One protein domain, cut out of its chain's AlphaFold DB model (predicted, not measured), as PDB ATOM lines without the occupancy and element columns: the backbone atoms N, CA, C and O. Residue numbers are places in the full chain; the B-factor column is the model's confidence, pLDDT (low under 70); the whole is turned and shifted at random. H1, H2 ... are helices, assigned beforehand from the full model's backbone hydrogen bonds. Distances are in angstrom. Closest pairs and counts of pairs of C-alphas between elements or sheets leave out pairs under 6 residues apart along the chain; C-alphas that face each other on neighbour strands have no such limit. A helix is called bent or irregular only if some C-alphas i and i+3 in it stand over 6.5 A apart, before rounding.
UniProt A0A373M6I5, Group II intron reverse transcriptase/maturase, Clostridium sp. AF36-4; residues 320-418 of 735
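This is residues 320 to 418 of the 735 residues of the protein "Group II intron reverse transcriptase/maturase" of Clostridium sp. AF36-4 (UniProt A0A373M6I5). Two long helices, H2 and H3, run opposite ways like two rails with a gap between them, and the other helices bridge that gap: H1 on one side, and H4 and H5, near opposite ends, on the other. H1 and H2 form a helical hairpin, H4 folds back from the end of H3, and H5 packs mainly on H2. The printed part has 99 residues with five named helices, H1 to H5 in chain order, and no named strand: it is all helix. It is compact, with a radius of gyration of the C-alphas of 13.7 A, and spans 41 by 27 by 20 A, only just elongated.

Begin with H1, residues 320 to 333, and follow the short link to H2, residues 340 to 357. These two touch as a hairpin, opposite ways at a shallow tilt of 19 degrees; the closest C-alphas, of Ile 332 and Arg 343, are 5.8 A apart. H3, residues 363 to 387, touches H1 at a shallow tilt of 29 degrees, the same way, closest at the C-alphas of Phe 326 and Val 373, 7.0 A. H2 and H3 are apart. H4, residues 389 to 401, touches H3 only at the corner, and only just, with 3 pairs of C-alphas within 8 A; the closest are those of Ile 385 and Arg 392, 5.6 A. With residues 394 to 399 alone H4 touches residues 340 to 344 of H2 at a steep tilt of 46 degrees; the C-alphas of Glu 341 and Ile 398 come closest, 6.1 A. H5, residues 408 to 416, touches residues 351 to 356 of H2 at a steep tilt of 47 degrees, closest at the C-alphas of Asn 351 and Met 408, 5.0 A. H5 and H3 only just touch, with 3 pairs of C-alphas within 8 A, the closest those of Phe 370 and His 409, 6.3 A. H1 is apart from H4 and H5. In H2 and H5 every O i to N i+4 pair is within hydrogen-bond range; H1 has 9 of 10, H3 19 of 21 and H4 7 of 9.

Find C-alpha 320 at (13.564, -1.341, 10.800), where H1 begins; it runs 20.3 A to Leu 333. H2 runs 26.0 A from Val 340 to Tyr 357. H3, the longest, starts at C-alpha 363 at (22.439, 15.353, 13.082) and runs 35.1 A to Glu 387, with a kink of 27 degrees near residue 370. H3 and H4 are irregular: C-alphas 365 and 368 are 7.2 A apart, C-alphas 390 and 393 7.4 A. H4 runs from Pro 389 to Asn 401, and H5 from Met 408 to C-alpha 416 at (22.292, 20.826, 5.034).

The two C-alphas farthest apart, of Asn 360 and Gln 390, are 41.9 A apart. The printed part has no cut and no long link. Mean pLDDT of the printed part is 75.2; look for values under 70 at residues 363, 371, 378, 391 to 407, 409 to 410 and 412 to 418.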
ATOM      1  N   LYS A 320      13.741  -0.574  12.040       87.56
ATOM      2  CA  LYS A 320      13.564  -1.341  10.800       87.56
ATOM      3  C   LYS A 320      14.307  -0.707   9.619       87.56
ATOM      4  O   LYS A 320      14.934  -1.422   8.840       87.56
ATOM      5  N   SER A 321      14.245   0.616   9.476       90.19
ATOM      6  CA  SER A 321      14.946   1.328   8.402       90.19
ATOM      7  C   SER A 321      16.455   1.351   8.609       90.19
ATOM      8  O   SER A 321      17.183   1.215   7.629       90.19
ATOM      9  N   GLN A 322      16.917   1.424   9.859       90.25
ATOM     10  CA  GLN A 322      18.330   1.250  10.205       90.25
ATOM     11  C   GLN A 322      18.830  -0.149   9.802       90.25
ATOM     12  O   GLN A 322      19.801  -0.268   9.061       90.25
ATOM     13  N   ASN A 323      18.109  -1.216  10.158       89.62
ATOM     14  CA  ASN A 323      18.484  -2.589   9.788       89.62
ATOM     15  C   ASN A 323      18.530  -2.812   8.267       89.62
ATOM     16  O   ASN A 323      19.417  -3.493   7.748       89.62
ATOM     17  N   ASN A 324      17.609  -2.187   7.528       89.31
ATOM     18  CA  ASN A 324      17.603  -2.249   6.068       89.31
ATOM     19  C   ASN A 324      18.856  -1.623   5.435       89.31
ATOM     20  O   ASN A 324      19.230  -2.031   4.333       89.31
ATOM     21  N   VAL A 325      19.503  -0.654   6.097       90.69
ATOM     22  CA  VAL A 325      20.761  -0.062   5.621       90.69
ATOM     23  C   VAL A 325      21.862  -1.110   5.597       90.69
ATOM     24  O   VAL A 325      22.453  -1.322   4.539       90.69
ATOM     25  N   PHE A 326      22.074  -1.817   6.705       91.00
ATOM     26  CA  PHE A 326      23.096  -2.861   6.807       91.00
ATOM     27  C   PHE A 326      22.869  -3.976   5.778       91.00
ATOM     28  O   PHE A 326      23.746  -4.252   4.961       91.00
ATOM     29  N   MET A 327      21.637  -4.491   5.677       90.25
ATOM     30  CA  MET A 327      21.282  -5.488   4.656       90.25
ATOM     31  C   MET A 327      21.547  -5.008   3.221       90.25
ATOM     32  O   MET A 327      21.889  -5.790   2.327       90.25
ATOM     33  N   ARG A 328      21.316  -3.718   2.947       91.00
ATOM     34  CA  ARG A 328      21.521  -3.151   1.613       91.00
ATOM     35  C   ARG A 328      23.001  -2.977   1.304       91.00
ATOM     36  O   ARG A 328      23.383  -3.241   0.163       91.00
ATOM     37  N   ILE A 329      23.793  -2.569   2.292       89.06
ATOM     38  CA  ILE A 329      25.252  -2.488   2.213       89.06
ATOM     39  C   ILE A 329      25.820  -3.863   1.872       89.06
ATOM     40  O   ILE A 329      26.527  -3.974   0.872       89.06
ATOM     41  N   ASP A 330      25.416  -4.915   2.587       91.25
ATOM     42  CA  ASP A 330      25.875  -6.282   2.317       91.25
ATOM     43  C   ASP A 330      25.577  -6.712   0.890       91.25
ATOM     44  O   ASP A 330      26.459  -7.177   0.171       91.25
ATOM     45  N   LYS A 331      24.335  -6.489   0.448       91.44
ATOM     46  CA  LYS A 331      23.901  -6.842  -0.903       91.44
ATOM     47  C   LYS A 331      24.688  -6.105  -1.992       91.44
ATOM     48  O   LYS A 331      24.782  -6.617  -3.105       91.44
ATOM     49  N   ILE A 332      25.186  -4.899  -1.720       90.12
ATOM     50  CA  ILE A 332      26.010  -4.136  -2.666       90.12
ATOM     51  C   ILE A 332      27.459  -4.630  -2.615       90.12
ATOM     52  O   ILE A 332      28.020  -4.956  -3.660       90.12
ATOM     53  N   LEU A 333      28.050  -4.709  -1.420       85.69
ATOM     54  CA  LEU A 333      29.466  -5.024  -1.231       85.69
ATOM     55  C   LEU A 333      29.812  -6.475  -1.589       85.69
ATOM     56  O   LEU A 333      30.844  -6.708  -2.211       85.69
ATOM     57  N   HIS A 334      28.936  -7.436  -1.292       89.12
ATOM     58  CA  HIS A 334      29.172  -8.861  -1.566       89.12
ATOM     59  C   HIS A 334      28.700  -9.299  -2.956       89.12
ATOM     60  O   HIS A 334      28.720 -10.486  -3.290       89.12
ATOM     61  N   ASN A 335      28.268  -8.365  -3.810       89.00
ATOM     62  CA  ASN A 335      27.850  -8.713  -5.159       89.00
ATOM     63  C   ASN A 335      29.062  -8.982  -6.066       89.00
ATOM     64  O   ASN A 335      29.604  -8.070  -6.695       89.00
ATOM     65  N   LYS A 336      29.438 -10.261  -6.181       84.00
ATOM     66  CA  LYS A 336      30.576 -10.730  -6.990       84.00
ATOM     67  C   LYS A 336      30.452 -10.440  -8.491       84.00
ATOM     68  O   LYS A 336      31.470 -10.415  -9.170       84.00
ATOM     69  N   SER A 337      29.244 -10.171  -9.001       88.94
ATOM     70  CA  SER A 337      29.044  -9.783 -10.411       88.94
ATOM     71  C   SER A 337      29.493  -8.351 -10.729       88.94
ATOM     72  O   SER A 337      29.609  -7.999 -11.899       88.94
ATOM     73  N   LEU A 338      29.742  -7.524  -9.707       87.06
ATOM     74  CA  LEU A 338      30.148  -6.129  -9.860       87.06
ATOM     75  C   LEU A 338      31.645  -5.955  -9.599       87.06
ATOM     76  O   LEU A 338      32.187  -6.547  -8.654       87.06
ATOM     77  N   SER A 339      32.276  -5.067 -10.374       85.75
ATOM     78  CA  SER A 339      33.628  -4.584 -10.071       85.75
ATOM     79  C   SER A 339      33.642  -3.803  -8.758       85.75
ATOM     80  O   SER A 339      32.609  -3.289  -8.315       85.75
ATOM     81  N   VAL A 340      34.812  -3.678  -8.129       79.94
ATOM     82  CA  VAL A 340      34.943  -2.923  -6.875       79.94
ATOM     83  C   VAL A 340      34.466  -1.478  -7.070       79.94
ATOM     84  O   VAL A 340      33.700  -0.963  -6.258       79.94
ATOM     85  N   GLU A 341      34.795  -0.851  -8.202       78.31
ATOM     86  CA  GLU A 341      34.377   0.520  -8.523       78.31
ATOM     87  C   GLU A 341      32.854   0.647  -8.594       78.31
ATOM     88  O   GLU A 341      32.267   1.532  -7.967       78.31
ATOM     89  N   GLN A 342      32.192  -0.280  -9.291       84.62
ATOM     90  CA  GLN A 342      30.734  -0.298  -9.403       84.62
ATOM     91  C   GLN A 342      30.059  -0.443  -8.035       84.62
ATOM     92  O   GLN A 342      29.046   0.216  -7.783       84.62
ATOM     93  N   ARG A 343      30.623  -1.252  -7.127       83.50
ATOM     94  CA  ARG A 343      30.108  -1.387  -5.753       83.50
ATOM     95  C   ARG A 343      30.169  -0.054  -5.008       83.50
ATOM     96  O   ARG A 343      29.165   0.350  -4.427       83.50
ATOM     97  N   PHE A 344      31.289   0.671  -5.081       76.81
ATOM     98  CA  PHE A 344      31.437   1.984  -4.436       76.81
ATOM     99  C   PHE A 344      30.547   3.068  -5.049       76.81
ATOM    100  O   PHE A 344      29.983   3.880  -4.313       76.81
ATOM    101  N   VAL A 345      30.364   3.068  -6.373       77.12
ATOM    102  CA  VAL A 345      29.431   3.981  -7.051       77.12
ATOM    103  C   VAL A 345      27.993   3.728  -6.588       77.12
ATOM    104  O   VAL A 345      27.281   4.671  -6.236       77.12
ATOM    105  N   LEU A 346      27.563   2.462  -6.528       82.25
ATOM    106  CA  LEU A 346      26.230   2.098  -6.041       82.25
ATOM    107  C   LEU A 346      26.047   2.415  -4.556       82.25
ATOM    108  O   LEU A 346      24.982   2.893  -4.166       82.25
ATOM    109  N   LEU A 347      27.074   2.184  -3.738       81.50
ATOM    110  CA  LEU A 347      27.058   2.516  -2.318       81.50
ATOM    111  C   LEU A 347      26.952   4.033  -2.104       81.50
ATOM    112  O   LEU A 347      26.131   4.485  -1.313       81.50
ATOM    113  N   GLY A 348      27.714   4.832  -2.856       78.06
ATOM    114  CA  GLY A 348      27.625   6.292  -2.828       78.06
ATOM    115  C   GLY A 348      26.247   6.808  -3.247       78.06
ATOM    116  O   GLY A 348      25.681   7.672  -2.574       78.06
ATOM    117  N   ALA A 349      25.667   6.237  -4.309       79.69
ATOM    118  CA  ALA A 349      24.315   6.562  -4.761       79.69
ATOM    119  C   ALA A 349      23.245   6.189  -3.720       79.69
ATOM    120  O   ALA A 349      22.312   6.964  -3.499       79.69
ATOM    121  N   PHE A 350      23.394   5.032  -3.066       87.31
ATOM    122  CA  PHE A 350      22.528   4.600  -1.973       87.31
ATOM    123  C   PHE A 350      22.616   5.547  -0.774       87.31
ATOM    124  O   PHE A 350      21.583   6.060  -0.348       87.31
ATOM    125  N   ASN A 351      23.828   5.844  -0.294       81.50
ATOM    126  CA  ASN A 351      24.054   6.763   0.824       81.50
ATOM    127  C   ASN A 351      23.432   8.134   0.550       81.50
ATOM    128  O   ASN A 351      22.716   8.658   1.392       81.50
ATOM    129  N   ARG A 352      23.635   8.684  -0.653       81.56
ATOM    130  CA  ARG A 352      23.037   9.960  -1.063       81.56
ATOM    131  C   ARG A 352      21.511   9.924  -1.021       81.56
ATOM    132  O   ARG A 352      20.892  10.837  -0.486       81.56
ATOM    133  N   GLY A 353      20.903   8.895  -1.614       84.31
ATOM    134  CA  GLY A 353      19.447   8.748  -1.640       84.31
ATOM    135  C   GLY A 353      18.860   8.615  -0.236       84.31
ATOM    136  O   GLY A 353      17.862   9.258   0.073       84.31
ATOM    137  N   TRP A 354      19.525   7.841   0.621       89.62
ATOM    138  CA  TRP A 354      19.137   7.661   2.014       89.62
ATOM    139  C   TRP A 354      19.247   8.974   2.805       89.62
ATOM    140  O   TRP A 354      18.275   9.381   3.437       89.62
ATOM    141  N   SER A 355      20.373   9.693   2.701       84.81
ATOM    142  CA  SER A 355      20.568  10.980   3.387       84.81
ATOM    143  C   SER A 355      19.596  12.061   2.905       84.81
ATOM    144  O   SER A 355      19.156  12.875   3.707       84.81
ATOM    145  N   ASN A 356      19.225  12.063   1.618       85.94
ATOM    146  CA  ASN A 356      18.206  12.973   1.083       85.94
ATOM    147  C   ASN A 356      16.818  12.717   1.676       85.94
ATOM    148  O   ASN A 356      16.084  13.669   1.919       85.94
ATOM    149  N   TYR A 357      16.459  11.449   1.883       90.00
ATOM    150  CA  TYR A 357      15.182  11.087   2.493       90.00
ATOM    151  C   TYR A 357      15.151  11.545   3.957       90.00
ATOM    152  O   TYR A 357      14.292  12.324   4.340       90.00
ATOM    153  N   TYR A 358      16.166  11.195   4.748       89.62
ATOM    154  CA  TYR A 358      16.228  11.513   6.182       89.62
ATOM    155  C   TYR A 358      16.809  12.901   6.517       89.62
ATOM    156  O   TYR A 358      17.239  13.144   7.643       89.62
ATOM    157  N   LYS A 359      16.811  13.842   5.564       84.31
ATOM    158  CA  LYS A 359      17.495  15.142   5.703       84.31
ATOM    159  C   LYS A 359      16.972  16.033   6.841       84.31
ATOM    160  O   LYS A 359      17.742  16.829   7.379       84.31
ATOM    161  N   ASN A 360      15.693  15.886   7.201       82.81
ATOM    162  CA  ASN A 360      15.023  16.678   8.241       82.81
ATOM    163  C   ASN A 360      15.310  16.168   9.664       82.81
ATOM    164  O   ASN A 360      14.918  16.810  10.630       82.81
ATOM    165  N   ILE A 361      15.997  15.030   9.815       84.50
ATOM    166  CA  ILE A 361      16.379  14.522  11.134       84.50
ATOM    167  C   ILE A 361      17.584  15.315  11.662       84.50
ATOM    168  O   ILE A 361      18.479  15.741  10.913       84.50
ATOM    169  N   ASP A 362      17.607  15.516  12.976       75.88
ATOM    170  CA  ASP A 362      18.731  16.134  13.666       75.88
ATOM    171  C   ASP A 362      20.023  15.315  13.480       75.88
ATOM    172  O   ASP A 362      20.018  14.081  13.511       75.88
ATOM    173  N   LEU A 363      21.142  16.007  13.259       69.12
ATOM    174  CA  LEU A 363      22.439  15.353  13.082       69.12
ATOM    175  C   LEU A 363      22.858  14.600  14.344       69.12
ATOM    176  O   LEU A 363      23.392  13.497  14.225       69.12
ATOM    177  N   ASP A 364      22.554  15.152  15.515       70.94
ATOM    178  CA  ASP A 364      22.946  14.568  16.797       70.94
ATOM    179  C   ASP A 364      22.251  13.222  17.034       70.94
ATOM    180  O   ASP A 364      22.879  12.254  17.464       70.94
ATOM    181  N   ILE A 365      20.981  13.106  16.628       74.25
ATOM    182  CA  ILE A 365      20.203  11.858  16.705       74.25
ATOM    183  C   ILE A 365      20.789  10.786  15.780       74.25
ATOM    184  O   ILE A 365      20.800   9.601  16.116       74.25
ATOM    185  N   MET A 366      21.284  11.181  14.605       73.81
ATOM    186  CA  MET A 366      21.854  10.245  13.634       73.81
ATOM    187  C   MET A 366      23.334   9.934  13.872       73.81
ATOM    188  O   MET A 366      23.851   9.007  13.248       73.81
ATOM    189  N   HIS A 367      24.025  10.664  14.751       71.50
ATOM    190  CA  HIS A 367      25.472  10.547  14.929       71.50
ATOM    191  C   HIS A 367      25.909   9.119  15.294       71.50
ATOM    192  O   HIS A 367      26.775   8.554  14.624       71.50
ATOM    193  N   SER A 368      25.268   8.505  16.298       73.75
ATOM    194  CA  SER A 368      25.557   7.115  16.692       73.75
ATOM    195  C   SER A 368      25.338   6.154  15.526       73.75
ATOM    196  O   SER A 368      26.238   5.407  15.157       73.75
ATOM    197  N   PHE A 369      24.181   6.255  14.867       80.44
ATOM    198  CA  PHE A 369      23.836   5.401  13.735       80.44
ATOM    199  C   PHE A 369      24.835   5.532  12.573       80.44
ATOM    200  O   PHE A 369      25.227   4.537  11.964       80.44
ATOM    201  N   PHE A 370      25.296   6.745  12.261       76.06
ATOM    202  CA  PHE A 370      26.306   6.940  11.223       76.06
ATOM    203  C   PHE A 370      27.650   6.316  11.580       76.06
ATOM    204  O   PHE A 370      28.319   5.795  10.683       76.06
ATOM    205  N   ASN A 371      28.041   6.345  12.855       69.44
ATOM    206  CA  ASN A 371      29.246   5.667  13.314       69.44
ATOM    207  C   ASN A 371      29.107   4.147  13.209       69.44
ATOM    208  O   ASN A 371      30.023   3.510  12.689       69.44
ATOM    209  N   ASP A 372      27.949   3.588  13.559       75.19
ATOM    210  CA  ASP A 372      27.676   2.155  13.415       75.19
ATOM    211  C   ASP A 372      27.752   1.717  11.945       75.19
ATOM    212  O   ASP A 372      28.458   0.770  11.596       75.19
ATOM    213  N   VAL A 373      27.097   2.454  11.038       75.44
ATOM    214  CA  VAL A 373      27.144   2.192   9.587       75.44
ATOM    215  C   VAL A 373      28.573   2.266   9.050       75.44
ATOM    216  O   VAL A 373      28.989   1.439   8.237       75.44
ATOM    217  N   LYS A 374      29.342   3.254   9.502       70.56
ATOM    218  CA  LYS A 374      30.735   3.464   9.103       70.56
ATOM    219  C   LYS A 374      31.637   2.323   9.575       70.56
ATOM    220  O   LYS A 374      32.410   1.803   8.771       70.56
ATOM    221  N   GLN A 375      31.533   1.923  10.843       70.19
ATOM    222  CA  GLN A 375      32.267   0.777  11.380       70.19
ATOM    223  C   GLN A 375      31.891  -0.502  10.634       70.19
ATOM    224  O   GLN A 375      32.773  -1.247  10.213       70.19
ATOM    225  N   TYR A 376      30.601  -0.706  10.374       77.81
ATOM    226  CA  TYR A 376      30.117  -1.871   9.651       77.81
ATOM    227  C   TYR A 376      30.681  -1.972   8.232       77.81
ATOM    228  O   TYR A 376      31.200  -3.020   7.856       77.81
ATOM    229  N   ILE A 377      30.646  -0.883   7.453       74.44
ATOM    230  CA  ILE A 377      31.234  -0.847   6.102       74.44
ATOM    231  C   ILE A 377      32.721  -1.218   6.150       74.44
ATOM    232  O   ILE A 377      33.171  -2.014   5.329       74.44
ATOM    233  N   ASN A 378      33.474  -0.679   7.114       69.88
ATOM    234  CA  ASN A 378      34.895  -0.993   7.269       69.88
ATOM    235  C   ASN A 378      35.117  -2.481   7.565       69.88
ATOM    236  O   ASN A 378      35.963  -3.107   6.929       69.88
ATOM    237  N   THR A 379      34.330  -3.059   8.475       75.12
ATOM    238  CA  THR A 379      34.383  -4.491   8.791       75.12
ATOM    239  C   THR A 379      34.087  -5.347   7.562       75.12
ATOM    240  O   THR A 379      34.863  -6.247   7.256       75.12
ATOM    241  N   GLN A 380      33.025  -5.042   6.807       80.62
ATOM    242  CA  GLN A 380      32.673  -5.806   5.602       80.62
ATOM    243  C   GLN A 380      33.744  -5.705   4.510       80.62
ATOM    244  O   GLN A 380      34.068  -6.695   3.859       80.62
ATOM    245  N   ILE A 381      34.337  -4.523   4.318       76.56
ATOM    246  CA  ILE A 381      35.447  -4.351   3.375       76.56
ATOM    247  C   ILE A 381      36.647  -5.203   3.805       76.56
ATOM    248  O   ILE A 381      37.183  -5.940   2.981       76.56
ATOM    249  N   ASN A 382      37.033  -5.159   5.083       73.00
ATOM    250  CA  ASN A 382      38.143  -5.959   5.607       73.00
ATOM    251  C   ASN A 382      37.922  -7.465   5.415       73.00
ATOM    252  O   ASN A 382      38.848  -8.165   5.006       73.00
ATOM    253  N   LEU A 383      36.697  -7.952   5.639       78.69
ATOM    254  CA  LEU A 383      36.331  -9.342   5.360       78.69
ATOM    255  C   LEU A 383      36.511  -9.678   3.873       78.69
ATOM    256  O   LEU A 383      37.221 -10.625   3.545       78.69
ATOM    257  N   LEU A 384      35.983  -8.855   2.964       80.00
ATOM    258  CA  LEU A 384      36.147  -9.062   1.519       80.00
ATOM    259  C   LEU A 384      37.615  -9.081   1.074       80.00
ATOM    260  O   LEU A 384      37.975  -9.812   0.158       80.00
ATOM    261  N   ILE A 385      38.476  -8.299   1.720       76.44
ATOM    262  CA  ILE A 385      39.916  -8.300   1.437       76.44
ATOM    263  C   ILE A 385      40.599  -9.544   1.988       76.44
ATOM    264  O   ILE A 385      41.543 -10.027   1.372       76.44
ATOM    265  N   SER A 386      40.145 -10.065   3.129       75.12
ATOM    266  CA  SER A 386      40.639 -11.345   3.641       75.12
ATOM    267  C   SER A 386      40.265 -12.512   2.717       75.12
ATOM    268  O   SER A 386      41.073 -13.415   2.528       75.12
ATOM    269  N   GLU A 387      39.093 -12.450   2.075       81.94
ATOM    270  CA  GLU A 387      38.642 -13.428   1.075       81.94
ATOM    271  C   GLU A 387      39.321 -13.253  -0.295       81.94
ATOM    272  O   GLU A 387      39.552 -14.228  -1.009       81.94
ATOM    273  N   GLU A 388      39.628 -12.013  -0.688       77.50
ATOM    274  CA  GLU A 388      40.212 -11.658  -1.987       77.50
ATOM    275  C   GLU A 388      41.483 -10.792  -1.820       77.50
ATOM    276  O   GLU A 388      41.513  -9.640  -2.278       77.50
ATOM    277  N   PRO A 389      42.562 -11.309  -1.198       73.38
ATOM    278  CA  PRO A 389      43.754 -10.522  -0.864       73.38
ATOM    279  C   PRO A 389      44.414  -9.875  -2.089       73.38
ATOM    280  O   PRO A 389      44.926  -8.759  -2.007       73.38
ATOM    281  N   GLN A 390      44.310 -10.506  -3.259       73.69
ATOM    282  CA  GLN A 390      44.773  -9.978  -4.543       73.69
ATOM    283  C   GLN A 390      44.100  -8.656  -4.953       73.69
ATOM    284  O   GLN A 390      44.701  -7.863  -5.675       73.69
ATOM    285  N   LYS A 391      42.877  -8.376  -4.478       69.69
ATOM    286  CA  LYS A 391      42.144  -7.134  -4.779       69.69
ATOM    287  C   LYS A 391      42.395  -6.024  -3.762       69.69
ATOM    288  O   LYS A 391      41.887  -4.920  -3.930       69.69
ATOM    289  N   ARG A 392      43.201  -6.257  -2.723       65.88
ATOM    290  CA  ARG A 392      43.491  -5.273  -1.663       65.88
ATOM    291  C   ARG A 392      43.919  -3.905  -2.208       65.88
ATOM    292  O   ARG A 392      43.358  -2.884  -1.811       65.88
ATOM    293  N   LYS A 393      44.845  -3.884  -3.177       57.06
ATOM    294  CA  LYS A 393      45.299  -2.649  -3.849       57.06
ATOM    295  C   LYS A 393      44.180  -1.969  -4.643       57.06
ATOM    296  O   LYS A 393      44.110  -0.742  -4.666       57.06
ATOM    297  N   GLU A 394      43.288  -2.744  -5.257       64.88
ATOM    298  CA  GLU A 394      42.123  -2.246  -5.998       64.88
ATOM    299  C   GLU A 394      41.119  -1.567  -5.047       64.88
ATOM    300  O   GLU A 394      40.738  -0.419  -5.279       64.88
ATOM    301  N   TYR A 395      40.772  -2.212  -3.924       64.50
ATOM    302  CA  TYR A 395      39.920  -1.627  -2.880       64.50
ATOM    303  C   TYR A 395      40.516  -0.339  -2.303       64.50
ATOM    304  O   TYR A 395      39.808   0.663  -2.226       64.50
ATOM    305  N   ALA A 396      41.809  -0.331  -1.957       54.09
ATOM    306  CA  ALA A 396      42.494   0.858  -1.445       54.09
ATOM    307  C   ALA A 396      42.467   2.014  -2.454       54.09
ATOM    308  O   ALA A 396      42.090   3.137  -2.117       54.09
ATOM    309  N   THR A 397      42.792   1.721  -3.715       52.66
ATOM    310  CA  THR A 397      42.816   2.706  -4.804       52.66
ATOM    311  C   THR A 397      41.430   3.295  -5.057       52.66
ATOM    312  O   THR A 397      41.295   4.502  -5.254       52.66
ATOM    313  N   ILE A 398      40.379   2.475  -5.035       58.44
ATOM    314  CA  ILE A 398      39.009   2.917  -5.318       58.44
ATOM    315  C   ILE A 398      38.407   3.661  -4.128       58.44
ATOM    316  O   ILE A 398      37.799   4.709  -4.333       58.44
ATOM    317  N   LEU A 399      38.631   3.203  -2.894       57.62
ATOM    318  CA  LEU A 399      38.291   3.964  -1.686       57.62
ATOM    319  C   LEU A 399      38.922   5.360  -1.711       57.62
ATOM    320  O   LEU A 399      38.276   6.341  -1.345       57.62
ATOM    321  N   TYR A 400      40.167   5.444  -2.184       46.84
ATOM    322  CA  TYR A 400      40.925   6.686  -2.293       46.84
ATOM    323  C   TYR A 400      40.450   7.599  -3.436       46.84
ATOM    324  O   TYR A 400      40.475   8.826  -3.310       46.84
ATOM    325  N   ASN A 401      40.060   7.032  -4.581       43.41
ATOM    326  CA  ASN A 401      39.819   7.778  -5.823       43.41
ATOM    327  C   ASN A 401      38.344   7.947  -6.207       43.41
ATOM    328  O   ASN A 401      38.048   8.779  -7.069       43.41
ATOM    329  N   CYS A 402      37.414   7.200  -5.609       51.50
ATOM    330  CA  CYS A 402      36.011   7.228  -6.012       51.50
ATOM    331  C   CYS A 402      35.344   8.559  -5.632       51.50
ATOM    332  O   CYS A 402      34.811   8.729  -4.539       51.50
ATOM    333  N   LYS A 403      35.308   9.497  -6.587       50.88
ATOM    334  CA  LYS A 403      34.642  10.804  -6.439       50.88
ATOM    335  C   LYS A 403      33.139  10.695  -6.157       50.88
ATOM    336  O   LYS A 403      32.548  11.616  -5.600       50.88
ATOM    337  N   ASN A 404      32.526   9.581  -6.556       52.56
ATOM    338  CA  ASN A 404      31.090   9.335  -6.427       52.56
ATOM    339  C   ASN A 404      30.700   8.732  -5.067       52.56
ATOM    340  O   ASN A 404      29.508   8.608  -4.778       52.56
ATOM    341  N   TYR A 405      31.675   8.367  -4.231       59.19
ATOM    342  CA  TYR A 405      31.437   7.825  -2.902       59.19
ATOM    343  C   TYR A 405      31.598   8.900  -1.820       59.19
ATOM    344  O   TYR A 405      32.570   9.648  -1.778       59.19
ATOM    345  N   SER A 406      30.627   8.961  -0.911       60.16
ATOM    346  CA  SER A 406      30.718   9.707   0.345       60.16
ATOM    347  C   SER A 406      29.920   8.955   1.411       60.16
ATOM    348  O   SER A 406      28.981   8.213   1.086       60.16
ATOM    349  N   SER A 407      30.310   9.105   2.677       66.88
ATOM    350  CA  SER A 407      29.572   8.520   3.800       66.88
ATOM    351  C   SER A 407      28.176   9.143   3.907       66.88
ATOM    352  O   SER A 407      27.932  10.233   3.386       66.88
ATOM    353  N   MET A 408      27.248   8.468   4.592       71.00
ATOM    354  CA  MET A 408      25.909   9.025   4.838       71.00
ATOM    355  C   MET A 408      25.979  10.373   5.569       71.00
ATOM    356  O   MET A 408      25.310  11.322   5.159       71.00
ATOM    357  N   HIS A 409      26.858  10.478   6.572       66.81
ATOM    358  CA  HIS A 409      27.143  11.723   7.285       66.81
ATOM    359  C   HIS A 409      27.671  12.824   6.349       66.81
ATOM    360  O   HIS A 409      27.145  13.935   6.344       66.81
ATOM    361  N   GLY A 410      28.650  12.503   5.493       60.38
ATOM    362  CA  GLY A 410      29.220  13.463   4.544       60.38
ATOM    363  C   GLY A 410      28.205  13.955   3.506       60.38
ATOM    364  O   GLY A 410      28.183  15.139   3.175       60.38
ATOM    365  N   TRP A 411      27.323  13.078   3.017       70.62
ATOM    366  CA  TRP A 411      26.213  13.490   2.153       70.62
ATOM    367  C   TRP A 411      25.223  14.395   2.878       70.62
ATOM    368  O   TRP A 411      24.806  15.404   2.317       70.62
ATOM    369  N   LEU A 412      24.874  14.071   4.120       64.94
ATOM    370  CA  LEU A 412      23.917  14.854   4.889       64.94
ATOM    371  C   LEU A 412      24.433  16.264   5.205       64.94
ATOM    372  O   LEU A 412      23.687  17.227   5.047       64.94
ATOM    373  N   GLN A 413      25.709  16.410   5.569       61.09
ATOM    374  CA  GLN A 413      26.332  17.727   5.745       61.09
ATOM    375  C   GLN A 413      26.285  18.560   4.455       61.09
ATOM    376  O   GLN A 413      25.931  19.735   4.491       61.09
ATOM    377  N   LYS A 414      26.579  17.951   3.295       65.38
ATOM    378  CA  LYS A 414      26.486  18.638   1.993       65.38
ATOM    379  C   LYS A 414      25.070  19.139   1.704       65.38
ATOM    380  O   LYS A 414      24.918  20.261   1.233       65.38
ATOM    381  N   ILE A 415      24.060  18.320   2.008       65.75
ATOM    382  CA  ILE A 415      22.640  18.661   1.847       65.75
ATOM    383  C   ILE A 415      22.266  19.833   2.769       65.75
ATOM    384  O   ILE A 415      21.691  20.815   2.303       65.75
ATOM    385  N   LYS A 416      22.624  19.770   4.060       62.19
ATOM    386  CA  LYS A 416      22.292  20.826   5.034       62.19
ATOM    387  C   LYS A 416      22.990  22.157   4.736       62.19
ATOM    388  O   LYS A 416      22.369  23.202   4.879       62.19
ATOM    389  N   ASN A 417      24.222  22.129   4.229       55.00
ATOM    390  CA  ASN A 417      24.997  23.335   3.908       55.00
ATOM    391  C   ASN A 417      24.575  24.029   2.598       55.00
ATOM    392  O   ASN A 417      25.307  24.876   2.093       55.00
ATOM    393  N   GLY A 418      23.444  23.656   1.993       46.06
ATOM    394  CA  GLY A 418      22.962  24.313   0.776       46.06
ATOM    395  C   GLY A 418      23.783  24.007  -0.483       46.06
ATOM    396  O   GLY A 418      23.526  24.592  -1.534       46.06
TER     397      GLY A 418